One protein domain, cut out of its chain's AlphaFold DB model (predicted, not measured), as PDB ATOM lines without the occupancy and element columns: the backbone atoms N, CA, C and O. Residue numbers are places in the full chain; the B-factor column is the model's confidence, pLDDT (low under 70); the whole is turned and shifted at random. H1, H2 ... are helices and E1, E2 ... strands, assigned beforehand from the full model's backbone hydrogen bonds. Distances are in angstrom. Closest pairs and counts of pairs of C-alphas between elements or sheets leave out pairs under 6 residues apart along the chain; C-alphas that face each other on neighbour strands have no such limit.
ATOM      1  N   VAL A 140      14.352 -43.202  -2.912       81.31
ATOM      2  CA  VAL A 140      13.715 -43.418  -1.620       81.31
ATOM      3  C   VAL A 140      12.939 -42.160  -1.258       81.31
ATOM      4  O   VAL A 140      13.492 -41.059  -1.266       81.31
ATOM      5  N   GLU A 141      11.674 -42.322  -0.874       85.19
ATOM      6  CA  GLU A 141      10.866 -41.221  -0.351       85.19
ATOM      7  C   GLU A 141      11.221 -40.962   1.121       85.19
ATOM      8  O   GLU A 141      10.993 -41.800   2.001       85.19
ATOM      9  N   VAL A 142      11.755 -39.780   1.410       85.62
ATOM     10  CA  VAL A 142      12.027 -39.297   2.761       85.62
ATOM     11  C   VAL A 142      10.933 -38.318   3.169       85.62
ATOM     12  O   VAL A 142      10.879 -37.182   2.706       85.62
ATOM     13  N   LYS A 143      10.051 -38.758   4.066       87.44
ATOM     14  CA  LYS A 143       9.047 -37.901   4.702       87.44
ATOM     15  C   LYS A 143       9.671 -37.164   5.879       87.44
ATOM     16  O   LYS A 143      10.183 -37.803   6.799       87.44
ATOM     17  N   VAL A 144       9.596 -35.843   5.854       85.81
ATOM     18  CA  VAL A 144      10.212 -34.936   6.818       85.81
ATOM     19  C   VAL A 144       9.125 -34.232   7.618       85.81
ATOM     20  O   VAL A 144       8.360 -33.439   7.078       85.81
ATOM     21  N   GLU A 145       9.078 -34.512   8.916       82.81
ATOM     22  CA  GLU A 145       8.226 -33.808   9.877       82.81
ATOM     23  C   GLU A 145       9.042 -32.763  10.624       82.81
ATOM     24  O   GLU A 145       9.955 -33.113  11.371       82.81
ATOM     25  N   VAL A 146       8.707 -31.487  10.471       72.25
ATOM     26  CA  VAL A 146       9.381 -30.421  11.217       72.25
ATOM     27  C   VAL A 146       8.712 -30.280  12.583       72.25
ATOM     28  O   VAL A 146       7.599 -29.772  12.699       72.25
ATOM     29  N   LYS A 147       9.397 -30.723  13.639       66.12
ATOM     30  CA  LYS A 147       9.042 -30.393  15.020       66.12
ATOM     31  C   LYS A 147       9.654 -29.047  15.359       66.12
ATOM     32  O   LYS A 147      10.836 -28.935  15.663       66.12
ATOM     33  N   ASN A 148       8.827 -28.019  15.308       55.91
ATOM     34  CA  ASN A 148       9.208 -26.708  15.795       55.91
ATOM     35  C   ASN A 148       8.712 -26.567  17.246       55.91
ATOM     36  O   ASN A 148       7.533 -26.295  17.478       55.91
ATOM     37  N   GLU A 149       9.595 -26.783  18.226       44.16
ATOM     38  CA  GLU A 149       9.258 -26.615  19.650       44.16
ATOM     39  C   GLU A 149       8.952 -25.152  20.018       44.16
ATOM     40  O   GLU A 149       8.163 -24.913  20.934       44.16
ATOM     41  N   ALA A 150       9.417 -24.171  19.230       41.66
ATOM     42  CA  ALA A 150       8.994 -22.774  19.376       41.66
ATOM     43  C   ALA A 150       7.504 -22.572  19.022       41.66
ATOM     44  O   ALA A 150       6.875 -21.608  19.457       41.66
ATOM     45  N   THR A 151       6.883 -23.515  18.302       38.12
ATOM     46  CA  THR A 151       5.431 -23.502  18.043       38.12
ATOM     47  C   THR A 151       4.617 -23.912  19.271       38.12
ATOM     48  O   THR A 151       3.476 -23.481  19.419       38.12
ATOM     49  N   LYS A 152       5.190 -24.705  20.192       35.81
ATOM     50  CA  LYS A 152       4.485 -25.128  21.411       35.81
ATOM     51  C   LYS A 152       4.342 -23.973  22.405       35.81
ATOM     52  O   LYS A 152       3.296 -23.851  23.028       35.81
ATOM     53  N   GLN A 153       5.332 -23.081  22.479       36.84
ATOM     54  CA  GLN A 153       5.200 -21.817  23.217       36.84
ATOM     55  C   GLN A 153       4.267 -20.820  22.515       36.84
ATOM     56  O   GLN A 153       3.602 -20.040  23.190       36.84
ATOM     57  N   ARG A 154       4.145 -20.877  21.181       37.72
ATOM     58  CA  ARG A 154       3.173 -20.058  20.441       37.72
ATOM     59  C   ARG A 154       1.728 -20.471  20.684       37.72
ATOM     60  O   ARG A 154       0.924 -19.583  20.894       37.72
ATOM     61  N   ASN A 155       1.369 -21.753  20.742       34.03
ATOM     62  CA  ASN A 155      -0.035 -22.116  21.012       34.03
ATOM     63  C   ASN A 155      -0.507 -21.757  22.435       34.03
ATOM     64  O   ASN A 155      -1.705 -21.608  22.643       34.03
ATOM     65  N   THR A 156       0.407 -21.538  23.386       37.12
ATOM     66  CA  THR A 156       0.085 -20.952  24.703       37.12
ATOM     67  C   THR A 156       0.001 -19.415  24.661       37.12
ATOM     68  O   THR A 156      -0.600 -18.809  25.540       37.12
ATOM     69  N   MET A 157       0.557 -18.774  23.624       35.00
ATOM     70  CA  MET A 157       0.561 -17.316  23.417       35.00
ATOM     71  C   MET A 157      -0.345 -16.831  22.266       35.00
ATOM     72  O   MET A 157      -0.488 -15.633  22.075       35.00
ATOM     73  N   PRO A 176      16.717 -15.254  14.309       36.00
ATOM     74  CA  PRO A 176      15.913 -14.787  13.195       36.00
ATOM     75  C   PRO A 176      14.597 -15.572  13.140       36.00
ATOM     76  O   PRO A 176      14.544 -16.766  12.854       36.00
ATOM     77  N   VAL A 177      13.505 -14.844  13.369       41.62
ATOM     78  CA  VAL A 177      12.088 -15.260  13.397       41.62
ATOM     79  C   VAL A 177      11.594 -15.849  12.048       41.62
ATOM     80  O   VAL A 177      10.435 -16.237  11.901       41.62
ATOM     81  N   VAL A 178      12.477 -15.975  11.054       43.12
ATOM     82  CA  VAL A 178      12.184 -16.321   9.652       43.12
ATOM     83  C   VAL A 178      11.875 -17.812   9.443       43.12
ATOM     84  O   VAL A 178      11.153 -18.166   8.510       43.12
ATOM     85  N   ALA A 179      12.303 -18.694  10.353       40.00
ATOM     86  CA  ALA A 179      12.078 -20.139  10.237       40.00
ATOM     87  C   ALA A 179      10.586 -20.547  10.210       40.00
ATOM     88  O   ALA A 179      10.230 -21.592   9.666       40.00
ATOM     89  N   GLY A 180       9.691 -19.732  10.784       39.25
ATOM     90  CA  GLY A 180       8.271 -20.074  10.928       39.25
ATOM     91  C   GLY A 180       7.454 -20.025   9.632       39.25
ATOM     92  O   GLY A 180       6.590 -20.874   9.430       39.25
ATOM     93  N   VAL A 181       7.713 -19.058   8.746       42.62
ATOM     94  CA  VAL A 181       6.909 -18.852   7.519       42.62
ATOM     95  C   VAL A 181       7.338 -19.807   6.401       42.62
ATOM     96  O   VAL A 181       6.501 -20.314   5.652       42.62
ATOM     97  N   VAL A 182       8.638 -20.096   6.310       46.47
ATOM     98  CA  VAL A 182       9.199 -20.994   5.290       46.47
ATOM     99  C   VAL A 182       8.837 -22.450   5.593       46.47
ATOM    100  O   VAL A 182       8.338 -23.149   4.711       46.47
ATOM    101  N   ALA A 183       8.949 -22.874   6.859       49.31
ATOM    102  CA  ALA A 183       8.497 -24.196   7.285       49.31
ATOM    103  C   ALA A 183       6.995 -24.402   7.022       49.31
ATOM    104  O   ALA A 183       6.601 -25.461   6.550       49.31
ATOM    105  N   TYR A 184       6.149 -23.390   7.248       42.53
ATOM    106  CA  TYR A 184       4.707 -23.500   7.001       42.53
ATOM    107  C   TYR A 184       4.367 -23.713   5.514       42.53
ATOM    108  O   TYR A 184       3.517 -24.537   5.183       42.53
ATOM    109  N   ASN A 185       5.062 -23.026   4.598       48.94
ATOM    110  CA  ASN A 185       4.851 -23.208   3.157       48.94
ATOM    111  C   ASN A 185       5.386 -24.548   2.631       48.94
ATOM    112  O   ASN A 185       4.818 -25.086   1.680       48.94
ATOM    113  N   LEU A 186       6.430 -25.101   3.257       53.72
ATOM    114  CA  LEU A 186       6.999 -26.402   2.893       53.72
ATOM    115  C   LEU A 186       6.078 -27.587   3.259       53.72
ATOM    116  O   LEU A 186       6.202 -28.667   2.690       53.72
ATOM    117  N   LEU A 187       5.153 -27.398   4.207       57.91
ATOM    118  CA  LEU A 187       4.363 -28.471   4.833       57.91
ATOM    119  C   LEU A 187       2.891 -28.524   4.377       57.91
ATOM    120  O   LEU A 187       2.080 -29.188   5.023       57.91
ATOM    121  N   LYS A 188       2.544 -27.830   3.283       50.34
ATOM    122  CA  LYS A 188       1.174 -27.376   2.973       50.34
ATOM    123  C   LYS A 188       0.069 -28.440   2.839       50.34
ATOM    124  O   LYS A 188      -1.081 -28.067   3.039       50.34
ATOM    125  N   ASP A 189       0.380 -29.718   2.605       47.97
ATOM    126  CA  ASP A 189      -0.665 -30.719   2.299       47.97
ATOM    127  C   ASP A 189      -0.816 -31.854   3.336       47.97
ATOM    128  O   ASP A 189      -1.909 -32.386   3.483       47.97
ATOM    129  N   ASP A 190       0.226 -32.193   4.111       51.56
ATOM    130  CA  ASP A 190       0.211 -33.321   5.077       51.56
ATOM    131  C   ASP A 190       0.899 -32.989   6.423       51.56
ATOM    132  O   ASP A 190       1.160 -33.877   7.241       51.56
ATOM    133  N   GLY A 191       1.318 -31.736   6.645       62.03
ATOM    134  CA  GLY A 191       2.206 -31.397   7.767       62.03
ATOM    135  C   GLY A 191       3.609 -32.019   7.650       62.03
ATOM    136  O   GLY A 191       4.380 -31.991   8.610       62.03
ATOM    137  N   CYS A 192       3.941 -32.584   6.481       69.38
ATOM    138  CA  CYS A 192       5.212 -33.232   6.159       69.38
ATOM    139  C   CYS A 192       5.729 -32.749   4.796       69.38
ATOM    140  O   CYS A 192       4.974 -32.742   3.823       69.38
ATOM    141  N   ALA A 193       7.022 -32.449   4.696       79.56
ATOM    142  CA  ALA A 193       7.701 -32.249   3.417       79.56
ATOM    143  C   ALA A 193       8.199 -33.603   2.892       79.56
ATOM    144  O   ALA A 193       8.531 -34.494   3.680       79.56
ATOM    145  N   ARG A 194       8.240 -33.794   1.574       82.62
ATOM    146  CA  ARG A 194       8.719 -35.040   0.964       82.62
ATOM    147  C   ARG A 194       9.965 -34.754   0.149       82.62
ATOM    148  O   ARG A 194       9.983 -33.825  -0.646       82.62
ATOM    149  N   TYR A 195      10.997 -35.554   0.360       86.50
ATOM    150  CA  TYR A 195      12.239 -35.489  -0.394       86.50
ATOM    151  C   TYR A 195      12.469 -36.820  -1.097       86.50
ATOM    152  O   TYR A 195      12.131 -37.878  -0.565       86.50
ATOM    153  N   SER A 196      13.049 -36.772  -2.286       83.38
ATOM    154  CA  SER A 196      13.581 -37.939  -2.978       83.38
ATOM    155  C   SER A 196      15.095 -37.954  -2.792       83.38
ATOM    156  O   SER A 196      15.756 -36.954  -3.056       83.38
ATOM    157  N   ALA A 197      15.624 -39.076  -2.314       86.50
ATOM    158  CA  ALA A 197      17.055 -39.329  -2.128       86.50
ATOM    159  C   ALA A 197      17.382 -40.773  -2.537       86.50
ATOM    160  O   ALA A 197      16.477 -41.538  -2.848       86.50
ATOM    161  N   TYR A 198      18.644 -41.192  -2.507       86.12
ATOM    162  CA  TYR A 198      19.038 -42.575  -2.791       86.12
ATOM    163  C   TYR A 198      19.545 -43.269  -1.529       86.12
ATOM    164  O   TYR A 198      19.917 -42.635  -0.544       86.12
ATOM    165  N   LYS A 199      19.576 -44.606  -1.542       84.69
ATOM    166  CA  LYS A 199      20.063 -45.403  -0.400       84.69
ATOM    167  C   LYS A 199      21.496 -45.028  -0.017       84.69
ATOM    168  O   LYS A 199      21.810 -44.941   1.167       84.69
ATOM    169  N   ASN A 200      22.331 -44.783  -1.022       83.75
ATOM    170  CA  ASN A 200      23.730 -44.407  -0.869       83.75
ATOM    171  C   ASN A 200      23.964 -42.894  -0.726       83.75
ATOM    172  O   ASN A 200      25.114 -42.473  -0.657       83.75
ATOM    173  N   THR A 201      22.907 -42.078  -0.683       84.50
ATOM    174  CA  THR A 201      23.030 -40.648  -0.389       84.50
ATOM    175  C   THR A 201      23.497 -40.469   1.054       84.50
ATOM    176  O   THR A 201      22.953 -41.100   1.965       84.50
ATOM    177  N   TYR A 202      24.485 -39.605   1.270       91.81
ATOM    178  CA  TYR A 202      24.931 -39.239   2.612       91.81
ATOM    179  C   TYR A 202      23.937 -38.306   3.304       91.81
ATOM    180  O   TYR A 202      23.260 -37.493   2.672       91.81
ATOM    181  N   VAL A 203      23.868 -38.399   4.628       93.12
ATOM    182  CA  VAL A 203      22.977 -37.576   5.454       93.12
ATOM    183  C   VAL A 203      23.293 -36.086   5.318       93.12
ATOM    184  O   VAL A 203      22.352 -35.293   5.353       93.12
ATOM    185  N   TYR A 204      24.552 -35.692   5.084       91.69
ATOM    186  CA  TYR A 204      24.887 -34.278   4.885       91.69
ATOM    187  C   TYR A 204      24.142 -33.658   3.693       91.69
ATOM    188  O   TYR A 204      23.720 -32.508   3.783       91.69
ATOM    189  N   GLU A 205      23.927 -34.405   2.596       89.50
ATOM    190  CA  GLU A 205      23.189 -33.895   1.431       89.50
ATOM    191  C   GLU A 205      21.725 -33.653   1.787       89.50
ATOM    192  O   GLU A 205      21.139 -32.641   1.410       89.50
ATOM    193  N   LEU A 206      21.138 -34.579   2.547       91.94
ATOM    194  CA  LEU A 206      19.762 -34.467   3.008       91.94
ATOM    195  C   LEU A 206      19.601 -33.290   3.980       91.94
ATOM    196  O   LEU A 206      18.651 -32.519   3.854       91.94
ATOM    197  N   ARG A 207      20.545 -33.120   4.914       92.50
ATOM    198  CA  ARG A 207      20.571 -31.997   5.858       92.50
ATOM    199  C   ARG A 207      20.701 -30.668   5.121       92.50
ATOM    200  O   ARG A 207      19.893 -29.779   5.361       92.50
ATOM    201  N   ALA A 208      21.639 -30.559   4.180       89.50
ATOM    202  CA  ALA A 208      21.841 -29.366   3.361       89.50
ATOM    203  C   ALA A 208      20.623 -29.027   2.488       89.50
ATOM    204  O   ALA A 208      20.246 -27.860   2.400       89.50
ATOM    205  N   ALA A 209      19.968 -30.028   1.889       86.94
ATOM    206  CA  ALA A 209      18.762 -29.820   1.086       86.94
ATOM    207  C   ALA A 209      17.619 -29.243   1.926       86.94
ATOM    208  O   ALA A 209      17.037 -28.222   1.567       86.94
ATOM    209  N   ILE A 210      17.356 -29.855   3.084       87.62
ATOM    210  CA  ILE A 210      16.329 -29.389   4.020       87.62
ATOM    211  C   ILE A 210      16.668 -27.988   4.541       87.62
ATOM    212  O   ILE A 210      15.788 -27.139   4.650       87.62
ATOM    213  N   ALA A 211      17.938 -27.733   4.844       85.06
ATOM    214  CA  ALA A 211      18.416 -26.450   5.342       85.06
ATOM    215  C   ALA A 211      18.214 -25.316   4.349       85.06
ATOM    216  O   ALA A 211      17.656 -24.277   4.704       85.06
ATOM    217  N   ARG A 212      18.585 -25.557   3.090       82.00
ATOM    218  CA  ARG A 212      18.353 -24.627   1.989       82.00
ATOM    219  C   ARG A 212      16.868 -24.316   1.840       82.00
ATOM    220  O   ARG A 212      16.498 -23.150   1.753       82.00
ATOM    221  N   ASP A 213      16.026 -25.343   1.854       79.38
ATOM    222  CA  ASP A 213      14.588 -25.181   1.642       79.38
ATOM    223  C   ASP A 213      13.892 -24.510   2.844       79.38
ATOM    224  O   ASP A 213      12.873 -23.847   2.668       79.38
ATOM    225  N   LEU A 214      14.452 -24.626   4.055       76.31
ATOM    226  CA  LEU A 214      14.007 -23.913   5.261       76.31
ATOM    227  C   LEU A 214      14.663 -22.535   5.451       76.31
ATOM    228  O   LEU A 214      14.250 -21.797   6.345       76.31
ATOM    229  N   ASN A 215      15.648 -22.180   4.621       77.19
ATOM    230  CA  ASN A 215      16.496 -20.994   4.762       77.19
ATOM    231  C   ASN A 215      17.185 -20.894   6.142       77.19
ATOM    232  O   ASN A 215      17.169 -19.854   6.801       77.19
ATOM    233  N   ILE A 216      17.754 -22.009   6.602       77.19
ATOM    234  CA  ILE A 216      18.494 -22.129   7.868       77.19
ATOM    235  C   ILE A 216      19.861 -22.742   7.562       77.19
ATOM    236  O   ILE A 216      20.035 -23.445   6.572       77.19
ATOM    237  N   ARG A 217      20.846 -22.486   8.420       81.19
ATOM    238  CA  ARG A 217      22.154 -23.143   8.366       81.19
ATOM    239  C   ARG A 217      22.029 -24.658   8.655       81.19
ATOM    240  O   ARG A 217      21.398 -25.016   9.653       81.19
ATOM    241  N   PRO A 218      22.582 -25.556   7.816       85.94
ATOM    242  CA  PRO A 218      22.422 -27.008   7.963       85.94
ATOM    243  C   PRO A 218      22.892 -27.567   9.305       85.94
ATOM    244  O   PRO A 218      22.234 -28.439   9.863       85.94
ATOM    245  N   GLU A 219      23.957 -27.024   9.879       83.88
ATOM    246  CA  GLU A 219      24.470 -27.385  11.201       83.88
ATOM    247  C   GLU A 219      23.439 -27.213  12.323       83.88
ATOM    248  O   GLU A 219      23.515 -27.921  13.316       83.88
ATOM    249  N   PHE A 220      22.441 -26.340  12.177       81.94
ATOM    250  CA  PHE A 220      21.399 -26.119  13.189       81.94
ATOM    251  C   PHE A 220      20.173 -27.017  13.010       81.94
ATOM    252  O   PHE A 220      19.201 -26.920  13.761       81.94
ATOM    253  N   ILE A 221      20.202 -27.912  12.024       85.88
ATOM    254  CA  ILE A 221      19.111 -28.837  11.738       85.88
ATOM    255  C   ILE A 221      19.432 -30.188  12.343       85.88
ATOM    256  O   ILE A 221      20.261 -30.920  11.817       85.88
ATOM    257  N   LEU A 222      18.735 -30.567  13.411       86.50
ATOM    258  CA  LEU A 222      18.798 -31.918  13.951       86.50
ATOM    259  C   LEU A 222      17.875 -32.842  13.157       86.50
ATOM    260  O   LEU A 222      16.649 -32.709  13.201       86.50
ATOM    261  N   LEU A 223      18.476 -33.818  12.481       91.19
ATOM    262  CA  LEU A 223      17.767 -34.909  11.826       91.19
ATOM    263  C   LEU A 223      17.654 -36.092  12.786       91.19
ATOM    264  O   LEU A 223      18.661 -36.622  13.249       91.19
ATOM    265  N   MET A 224      16.429 -36.528  13.069       86.00
ATOM    266  CA  MET A 224      16.168 -37.681  13.925       86.00
ATOM    267  C   MET A 224      15.310 -38.728  13.240       86.00
ATOM    268  O   MET A 224      14.295 -38.433  12.609       86.00
ATOM    269  N   ARG A 225      15.622 -39.991  13.514       88.38
ATOM    270  CA  ARG A 225      14.761 -41.121  13.191       88.38
ATOM    271  C   ARG A 225      14.651 -42.057  14.382       88.38
ATOM    272  O   ARG A 225      15.652 -42.561  14.863       88.38
ATOM    273  N   LYS A 226      13.422 -42.347  14.834       84.56
ATOM    274  CA  LYS A 226      13.163 -43.263  15.966       84.56
ATOM    275  C   LYS A 226      14.063 -42.975  17.191       84.56
ATOM    276  O   LYS A 226      14.556 -43.905  17.814       84.56
ATOM    277  N   LYS A 227      14.244 -41.690  17.531       82.06
ATOM    278  CA  LYS A 227      15.116 -41.186  18.619       82.06
ATOM    279  C   LYS A 227      16.632 -41.297  18.382       82.06
ATOM    280  O   LYS A 227      17.393 -41.001  19.292       82.06
ATOM    281  N   VAL A 228      17.074 -41.683  17.189       85.75
ATOM    282  CA  VAL A 228      18.492 -41.698  16.804       85.75
ATOM    283  C   VAL A 228      18.781 -40.464  15.953       85.75
ATOM    284  O   VAL A 228      18.072 -40.227  14.971       85.75
ATOM    285  N   ALA A 229      19.786 -39.678  16.344       86.56
ATOM    286  CA  ALA A 229      20.299 -38.574  15.537       86.56
ATOM    287  C   ALA A 229      21.037 -39.129  14.312       86.56
ATOM    288  O   ALA A 229      21.738 -40.133  14.420       86.56
ATOM    289  N   MET A 230      20.839 -38.509  13.153       91.12
ATOM    290  CA  MET A 230      21.475 -38.941  11.911       91.12
ATOM    291  C   MET A 230      22.829 -38.245  11.737       91.12
ATOM    292  O   MET A 230      22.895 -37.024  11.859       91.12
ATOM    293  N   ASP A 231      23.880 -39.007  11.443       87.94
ATOM    294  CA  ASP A 231      25.247 -38.500  11.263       87.94
ATOM    295  C   ASP A 231      25.561 -38.191   9.798       87.94
ATOM    296  O   ASP A 231      25.291 -39.018   8.927       87.94
ATOM    297  N   ASP A 232      26.143 -37.021   9.535       89.38
ATOM    298  CA  ASP A 232      26.485 -36.511   8.205       89.38
ATOM    299  C   ASP A 232      27.372 -37.454   7.386       89.38
ATOM    300  O   ASP A 232      27.253 -37.486   6.157       89.38
ATOM    301  N   ASN A 233      28.217 -38.245   8.050       88.56
ATOM    302  CA  ASN A 233      29.150 -39.168   7.408       88.56
ATOM    303  C   ASN A 233      28.512 -40.512   7.046       88.56
ATOM    304  O   ASN A 233      29.155 -41.378   6.452       88.56
ATOM    305  N   GLU A 234      27.243 -40.704   7.394       89.44
ATOM    306  CA  GLU A 234      26.533 -41.951   7.182       89.44
ATOM    307  C   GLU A 234      25.557 -41.853   6.016       89.44
ATOM    308  O   GLU A 234      25.102 -40.781   5.621       89.44
ATOM    309  N   MET A 235      25.233 -43.005   5.433       88.44
ATOM    310  CA  MET A 235      24.281 -43.084   4.330       88.44
ATOM    311  C   MET A 235      22.853 -43.243   4.841       88.44
ATOM    312  O   MET A 235      22.594 -43.926   5.839       88.44
ATOM    313  N   VAL A 236      21.901 -42.697   4.083       89.06
ATOM    314  CA  VAL A 236      20.459 -42.807   4.338       89.06
ATOM    315  C   VAL A 236      20.041 -44.262   4.570       89.06
ATOM    316  O   VAL A 236      19.244 -44.520   5.470       89.06
ATOM    317  N   GLN A 237      20.626 -45.226   3.844       90.12
ATOM    318  CA  GLN A 237      20.351 -46.660   3.995       90.12
ATOM    319  C   GLN A 237      20.450 -47.169   5.437       90.12
ATOM    320  O   GLN A 237      19.614 -47.981   5.841       90.12
ATOM    321  N   LYS A 238      21.422 -46.691   6.228       90.25
ATOM    322  CA  LYS A 238      21.580 -47.101   7.635       90.25
ATOM    323  C   LYS A 238      20.336 -46.758   8.456       90.25
ATOM    324  O   LYS A 238      19.925 -47.499   9.346       90.25
ATOM    325  N   TYR A 239      19.696 -45.654   8.102       88.75
ATOM    326  CA  TYR A 239      18.490 -45.147   8.728       88.75
ATOM    327  C   TYR A 239      17.234 -45.581   7.987       88.75
ATOM    328  O   TYR A 239      16.188 -44.990   8.195       88.75
ATOM    329  N   MET A 240      17.246 -46.623   7.163       85.75
ATOM    330  CA  MET A 240      16.020 -47.143   6.556       85.75
ATOM    331  C   MET A 240      15.482 -48.340   7.344       85.75
ATOM    332  O   MET A 240      16.167 -48.977   8.130       85.75
ATOM    333  N   SER A 241      14.178 -48.594   7.247       83.38
ATOM    334  CA  SER A 241      13.566 -49.853   7.731       83.38
ATOM    335  C   SER A 241      12.575 -50.422   6.731       83.38
ATOM    336  O   SER A 241      12.020 -51.489   6.951       83.38
ATOM    337  N   LYS A 242      12.286 -49.666   5.672       84.69
ATOM    338  CA  LYS A 242      11.535 -50.089   4.501       84.69
ATOM    339  C   LYS A 242      12.410 -49.753   3.295       84.69
ATOM    340  O   LYS A 242      13.134 -48.760   3.371       84.69
ATOM    341  N   PRO A 243      12.360 -50.551   2.222       77.88
ATOM    342  CA  PRO A 243      13.284 -50.416   1.101       77.88
ATOM    343  C   PRO A 243      13.141 -49.098   0.332       77.88
ATOM    344  O   PRO A 243      14.149 -48.640  -0.194       77.88
ATOM    345  N   ASP A 244      11.956 -48.478   0.327       84.25
ATOM    346  CA  ASP A 244      11.663 -47.331  -0.556       84.25
ATOM    347  C   ASP A 244      11.146 -46.093   0.191       84.25
ATOM    348  O   ASP A 244      10.814 -45.083  -0.422       84.25
ATOM    349  N   LYS A 245      11.044 -46.156   1.527       86.75
ATOM    350  CA  LYS A 245      10.552 -45.024   2.321       86.75
ATOM    351  C   LYS A 245      11.167 -44.912   3.704       86.75
ATOM    352  O   LYS A 245      11.332 -45.902   4.425       86.75
ATOM    353  N   MET A 246      11.396 -43.673   4.113       88.56
ATOM    354  CA  MET A 246      11.861 -43.292   5.437       88.56
ATOM    355  C   MET A 246      11.023 -42.126   5.963       88.56
ATOM    356  O   MET A 246      10.553 -41.286   5.207       88.56
ATOM    357  N   LYS A 247      10.829 -42.085   7.281       90.06
ATOM    358  CA  LYS A 247      10.230 -40.955   7.985       90.06
ATOM    359  C   LYS A 247      11.250 -40.422   8.977       90.06
ATOM    360  O   LYS A 247      11.770 -41.216   9.767       90.06
ATOM    361  N   ILE A 248      11.515 -39.125   8.923       90.31
ATOM    362  CA  ILE A 248      12.433 -38.426   9.815       90.31
ATOM    363  C   ILE A 248      11.749 -37.216  10.431       90.31
ATOM    364  O   ILE A 248      10.808 -36.650   9.878       90.31
ATOM    365  N   THR A 249      12.248 -36.830  11.591       87.75
ATOM    366  CA  THR A 249      11.859 -35.623  12.295       87.75
ATOM    367  C   THR A 249      13.000 -34.623  12.214       87.75
ATOM    368  O   THR A 249      14.141 -34.968  12.503       87.75
ATOM    369  N   VAL A 250      12.678 -33.388  11.852       87.50
ATOM    370  CA  VAL A 250      13.584 -32.242  11.850       87.50
ATOM    371  C   VAL A 250      13.288 -31.386  13.068       87.50
ATOM    372  O   VAL A 250      12.132 -31.049  13.307       87.50
ATOM    373  N   SER A 251      14.318 -31.027  13.825       81.00
ATOM    374  CA  SER A 251      14.235 -29.998  14.869       81.00
ATOM    375  C   SER A 251      15.250 -28.906  14.566       81.00
ATOM    376  O   SER A 251      16.361 -29.202  14.131       81.00
ATOM    377  N   ILE A 252      14.863 -27.653  14.772       81.31
ATOM    378  CA  ILE A 252      15.753 -26.502  14.599       81.31
ATOM    379  C   ILE A 252      16.338 -26.181  15.969       81.31
ATOM    380  O   ILE A 252      15.587 -26.002  16.928       81.31
ATOM    381  N   LEU A 253      17.663 -26.150  16.057       73.31
ATOM    382  CA  LEU A 253      18.399 -25.890  17.285       73.31
ATOM    383  C   LEU A 253      19.077 -24.519  17.232       73.31
ATOM    384  O   LEU A 253      19.350 -23.985  16.162       73.31
ATOM    385  N   ASN A 254      19.400 -23.977  18.405       65.75
ATOM    386  CA  ASN A 254      20.203 -22.752  18.533       65.75
ATOM    387  C   ASN A 254      21.709 -23.047  18.630       65.75
ATOM    388  O   ASN A 254      22.521 -22.135  18.740       65.75
ATOM    389  N   VAL A 255      22.066 -24.331  18.631       72.00
ATOM    390  CA  VAL A 255      23.430 -24.849  18.721       72.00
ATOM    391  C   VAL A 255      23.639 -25.878  17.612       72.00
ATOM    392  O   VAL A 255      22.653 -26.454  17.137       72.00
ATOM    393  N   PRO A 256      24.891 -26.135  17.196       79.88
ATOM    394  CA  PRO A 256      25.192 -27.188  16.237       79.88
ATOM    395  C   PRO A 256      24.580 -28.524  16.663       79.88
ATOM    396  O   PRO A 256      24.708 -28.965  17.807       79.88
ATOM    397  N   ALA A 257      23.871 -29.152  15.738       80.12
ATOM    398  CA  ALA A 257      23.145 -30.379  15.967       80.12
ATOM    399  C   ALA A 257      24.099 -31.566  16.049       80.12
ATOM    400  O   ALA A 257      25.065 -31.672  15.293       80.12
ATOM    401  N   VAL A 258      23.767 -32.518  16.920       79.06
ATOM    402  CA  VAL A 258      24.455 -33.810  16.974       79.06
ATOM    403  C   VAL A 258      24.421 -34.477  15.593       79.06
ATOM    404  O   VAL A 258      23.405 -34.433  14.885       79.06
ATOM    405  N   GLY A 259      25.556 -35.058  15.202       81.38
ATOM    406  CA  GLY A 259      25.754 -35.669  13.889       81.38
ATOM    407  C   GLY A 259      25.957 -34.665  12.750       81.38
ATOM    408  O   GLY A 259      25.997 -35.085  11.600       81.38
ATOM    409  N   SER A 260      26.037 -33.357  13.035       82.75
ATOM    410  CA  SER A 260      26.540 -32.382  12.064       82.75
ATOM    411  C   SER A 260      28.065 -32.329  12.111       82.75
ATOM    412  O   SER A 260      28.661 -32.333  13.188       82.75
ATOM    413  N   ASN A 261      28.713 -32.197  10.958       77.38
ATOM    414  CA  ASN A 261      30.170 -32.046  10.870       77.38
ATOM    415  C   ASN A 261      30.673 -30.625  11.228       77.38
ATOM    416  O   ASN A 261      31.708 -30.165  10.743       77.38
ATOM    417  N   TYR A 262      29.967 -29.921  12.115       68.38
ATOM    418  CA  TYR A 262      30.336 -28.581  12.581       68.38
ATOM    419  C   TYR A 262      31.559 -28.574  13.524       68.38
ATOM    420  O   TYR A 262      32.086 -27.518  13.849       68.38
ATOM    421  N   HIS A 263      32.042 -29.743  13.957       54.62
ATOM    422  CA  HIS A 263      33.117 -29.885  14.948       54.62
ATOM    423  C   HIS A 263      34.527 -29.505  14.460       54.62
ATOM    424  O   HIS A 263      35.459 -29.516  15.262       54.62
ATOM    425  N   LEU A 264      34.709 -29.174  13.179       49.56
ATOM    426  CA  LEU A 264      35.983 -28.650  12.689       49.56
ATOM    427  C   LEU A 264      36.081 -27.145  12.938       49.56
ATOM    428  O   LEU A 264      35.100 -26.421  12.792       49.56
ATOM    429  N   THR A 265      37.274 -26.667  13.285       40.00
ATOM    430  CA  THR A 265      37.609 -25.243  13.406       40.00
ATOM    431  C   THR A 265      37.089 -24.488  12.172       40.00
ATOM    432  O   THR A 265      37.491 -24.786  11.050       40.00
ATOM    433  N   ASN A 266      36.168 -23.538  12.390       44.38
ATOM    434  CA  ASN A 266      35.406 -22.739  11.404       44.38
ATOM    435  C   ASN A 266      34.107 -23.338  10.832       44.38
ATOM    436  O   ASN A 266      33.388 -22.625  10.136       44.38
ATOM    437  N   GLY A 267      33.754 -24.583  11.162       54.16
ATOM    438  CA  GLY A 267      32.628 -25.294  10.559       54.16
ATOM    439  C   GLY A 267      32.923 -25.645   9.097       54.16
ATOM    440  O   GLY A 267      33.260 -24.789   8.281       54.16
ATOM    441  N   GLY A 268      32.826 -26.923   8.732       61.34
ATOM    442  CA  GLY A 268      32.964 -27.304   7.327       61.34
ATOM    443  C   GLY A 268      31.836 -26.689   6.496       61.34
ATOM    444  O   GLY A 268      30.665 -26.837   6.845       61.34
ATOM    445  N   VAL A 269      32.167 -26.037   5.378       75.81
ATOM    446  CA  VAL A 269      31.153 -25.616   4.400       75.81
ATOM    447  C   VAL A 269      30.481 -26.872   3.852       75.81
ATOM    448  O   VAL A 269      31.155 -27.737   3.289       75.81
ATOM    449  N   TYR A 270      29.162 -26.984   4.028       84.12
ATOM    450  CA  TYR A 270      28.413 -28.118   3.490       84.12
ATOM    451  C   TYR A 270      28.567 -28.161   1.963       84.12
ATOM    452  O   TYR A 270      28.358 -27.135   1.306       84.12
ATOM    453  N   PRO A 271      28.907 -29.326   1.381       82.88
ATOM    454  CA  PRO A 271      28.990 -29.468  -0.061       82.88
ATOM    455  C   PRO A 271      27.644 -29.160  -0.731       82.88
ATOM    456  O   PRO A 271      26.584 -29.331  -0.117       82.88
ATOM    457  N   PRO A 272      27.655 -28.740  -2.006       79.31
ATOM    458  CA  PRO A 272      26.426 -28.526  -2.752       79.31
ATOM    459  C   PRO A 272      25.634 -29.832  -2.868       79.31
ATOM    460  O   PRO A 272      26.191 -30.894  -3.133       79.31
ATOM    461  N   VAL A 273      24.315 -29.731  -2.701       80.00
ATOM    462  CA  VAL A 273      23.389 -30.862  -2.840       80.00
ATOM    463  C   VAL A 273      23.340 -31.316  -4.295       80.00
ATOM    464  O   VAL A 273      23.025 -30.509  -5.173       80.00
ATOM    465  N   GLN A 274      23.589 -32.606  -4.546       77.75
ATOM    466  CA  GLN A 274      23.572 -33.166  -5.901       77.75
ATOM    467  C   GLN A 274      22.423 -34.154  -6.137       77.75
ATOM    468  O   GLN A 274      21.815 -34.118  -7.206       77.75
ATOM    469  N   SER A 275      22.108 -35.033  -5.172       75.44
ATOM    470  CA  SER A 275      21.153 -36.142  -5.394       75.44
ATOM    471  C   SER A 275      19.794 -36.014  -4.696       75.44
ATOM    472  O   SER A 275      18.918 -36.851  -4.921       75.44
ATOM    473  N   VAL A 276      19.603 -34.991  -3.856       80.62
ATOM    474  CA  VAL A 276      18.387 -34.813  -3.046       80.62
ATOM    475  C   VAL A 276      17.509 -33.697  -3.603       80.62
ATOM    476  O   VAL A 276      17.965 -32.568  -3.778       80.62
ATOM    477  N   CYS A 277      16.221 -33.983  -3.806       77.75
ATOM    478  CA  CYS A 277      15.233 -32.989  -4.227       77.75
ATOM    479  C   CYS A 277      13.958 -33.021  -3.393       77.75
ATOM    480  O   CYS A 277      13.475 -34.086  -3.010       77.75
ATOM    481  N   LEU A 278      13.377 -31.843  -3.169       79.69
ATOM    482  CA  LEU A 278      12.020 -31.709  -2.658       79.69
ATOM    483  C   LEU A 278      11.037 -32.210  -3.723       79.69
ATOM    484  O   LEU A 278      10.991 -31.691  -4.840       79.69
ATOM    485  N   THR A 279      10.234 -33.213  -3.384       77.25
ATOM    486  CA  THR A 279       9.163 -33.699  -4.248       77.25
ATOM    487  C   THR A 279       7.887 -32.932  -3.933       77.25
ATOM    488  O   THR A 279       7.422 -32.889  -2.793       77.25
ATOM    489  N   LYS A 280       7.302 -32.289  -4.951       60.69
ATOM    490  CA  LYS A 280       5.982 -31.672  -4.792       60.69
ATOM    491  C   LYS A 280       4.962 -32.775  -4.485       60.69
ATOM    492  O   LYS A 280       5.045 -33.849  -5.091       60.69
TER     493      LYS A 280
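Overview. This is residues 140 to 157 and 176 to 280 of the 284 residues of an uncharacterized protein of Blastocystis sp. subtype 1 (strain ATCC 50177 / NandII) (UniProt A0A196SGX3). A strongly twisted sheet of five strands curls round one helix, H3, which makes the core with it; H2 packs on the end of H3 and beside the strands, and residues 152 to 157 of H1 stick out freely. The long link from E4 to E5, residues 253 to 276, swings away from the sheet and returns to bring E5 in as an edge strand beside E2. The printed part has 123 residues with four named helices and five named strands, in the order E1 H1 H2 E2 H3 E3 H4 E4 E5; the sheet runs E3 E4 E1 E2 E5 and is mixed. The class is mixed, helices and strands, with 61 of the 123 residues in named elements, under half. The whole is compact, with a radius of gyration of the C-alphas of 13.9 A, and spans 43 by 38 by 25 A.

Along the chain. E1, residues 140 to 147, begins at C-alpha 140 (13.715, -43.418, -1.620) and is 21.6 A long. H1 is residues 150 to 157, H2 is residues 179 to 186, and E2 is residues 193 to 197. H3, residues 203 to 214, is 16.3 A long and begins at C-alpha 203 (22.977, -37.576, 5.454). E3 is residues 221 to 225 and H4 is residues 236 to 239. E4, residues 245 to 252, is 22.8 A long. E5, residues 277 to 279, ends at C-alpha 279 (9.163, -33.699, -4.248).

Arrangement. E1 and E2 are antiparallel, with N 142 and O 195 at 2.8 A. E1 and E4 are parallel, with N 145 and O 248 at 2.9 A. E4 and E3 are antiparallel, with N 224 and O 249 at 2.8 A, and E2 and E5 are antiparallel, with N 196 and O 277 at 2.8 A. H3 is on one face of this sheet, giving two layers, helix and sheet. E2, H3 and E3 form a split strand-helix-strand unit, two strands of one sheet with a helix between them along the chain and with E4 and E1 between them in the sheet, and its crossover is right-handed. The closest C-alphas of H3 and E3 are those of Arg 207 and Ile 221, 6.8 A apart. H2 is on the sheet at a height of 8.9 A, over none of its strands. H2 touches H3 at residues 213 to 214 of H3 alone, about perpendicular at 82 degrees; their closest C-alphas, Val 182 and Leu 214, are 5.6 A apart. H4 only grazes the sheet, with residues 236 to 239. H1 is not on the sheet. Every O i to N i+4 pair is within hydrogen-bond range in H2 and H3; in H1 3 of 4 are, and H4 is too short for one.

Size, cuts and confidence. The C-alphas farthest apart, those of Met 157 and Asn 200, are 43.1 A apart. Residues 158 to 175 are not printed, and C-alphas 157 and 176 are 18.6 A apart across the cut. The link from E4 to E5 is long. The mean pLDDT of the printed part is 73.4; residues 147 to 157, 176 to 192, 254, 262 to 268 and 280 are under 70.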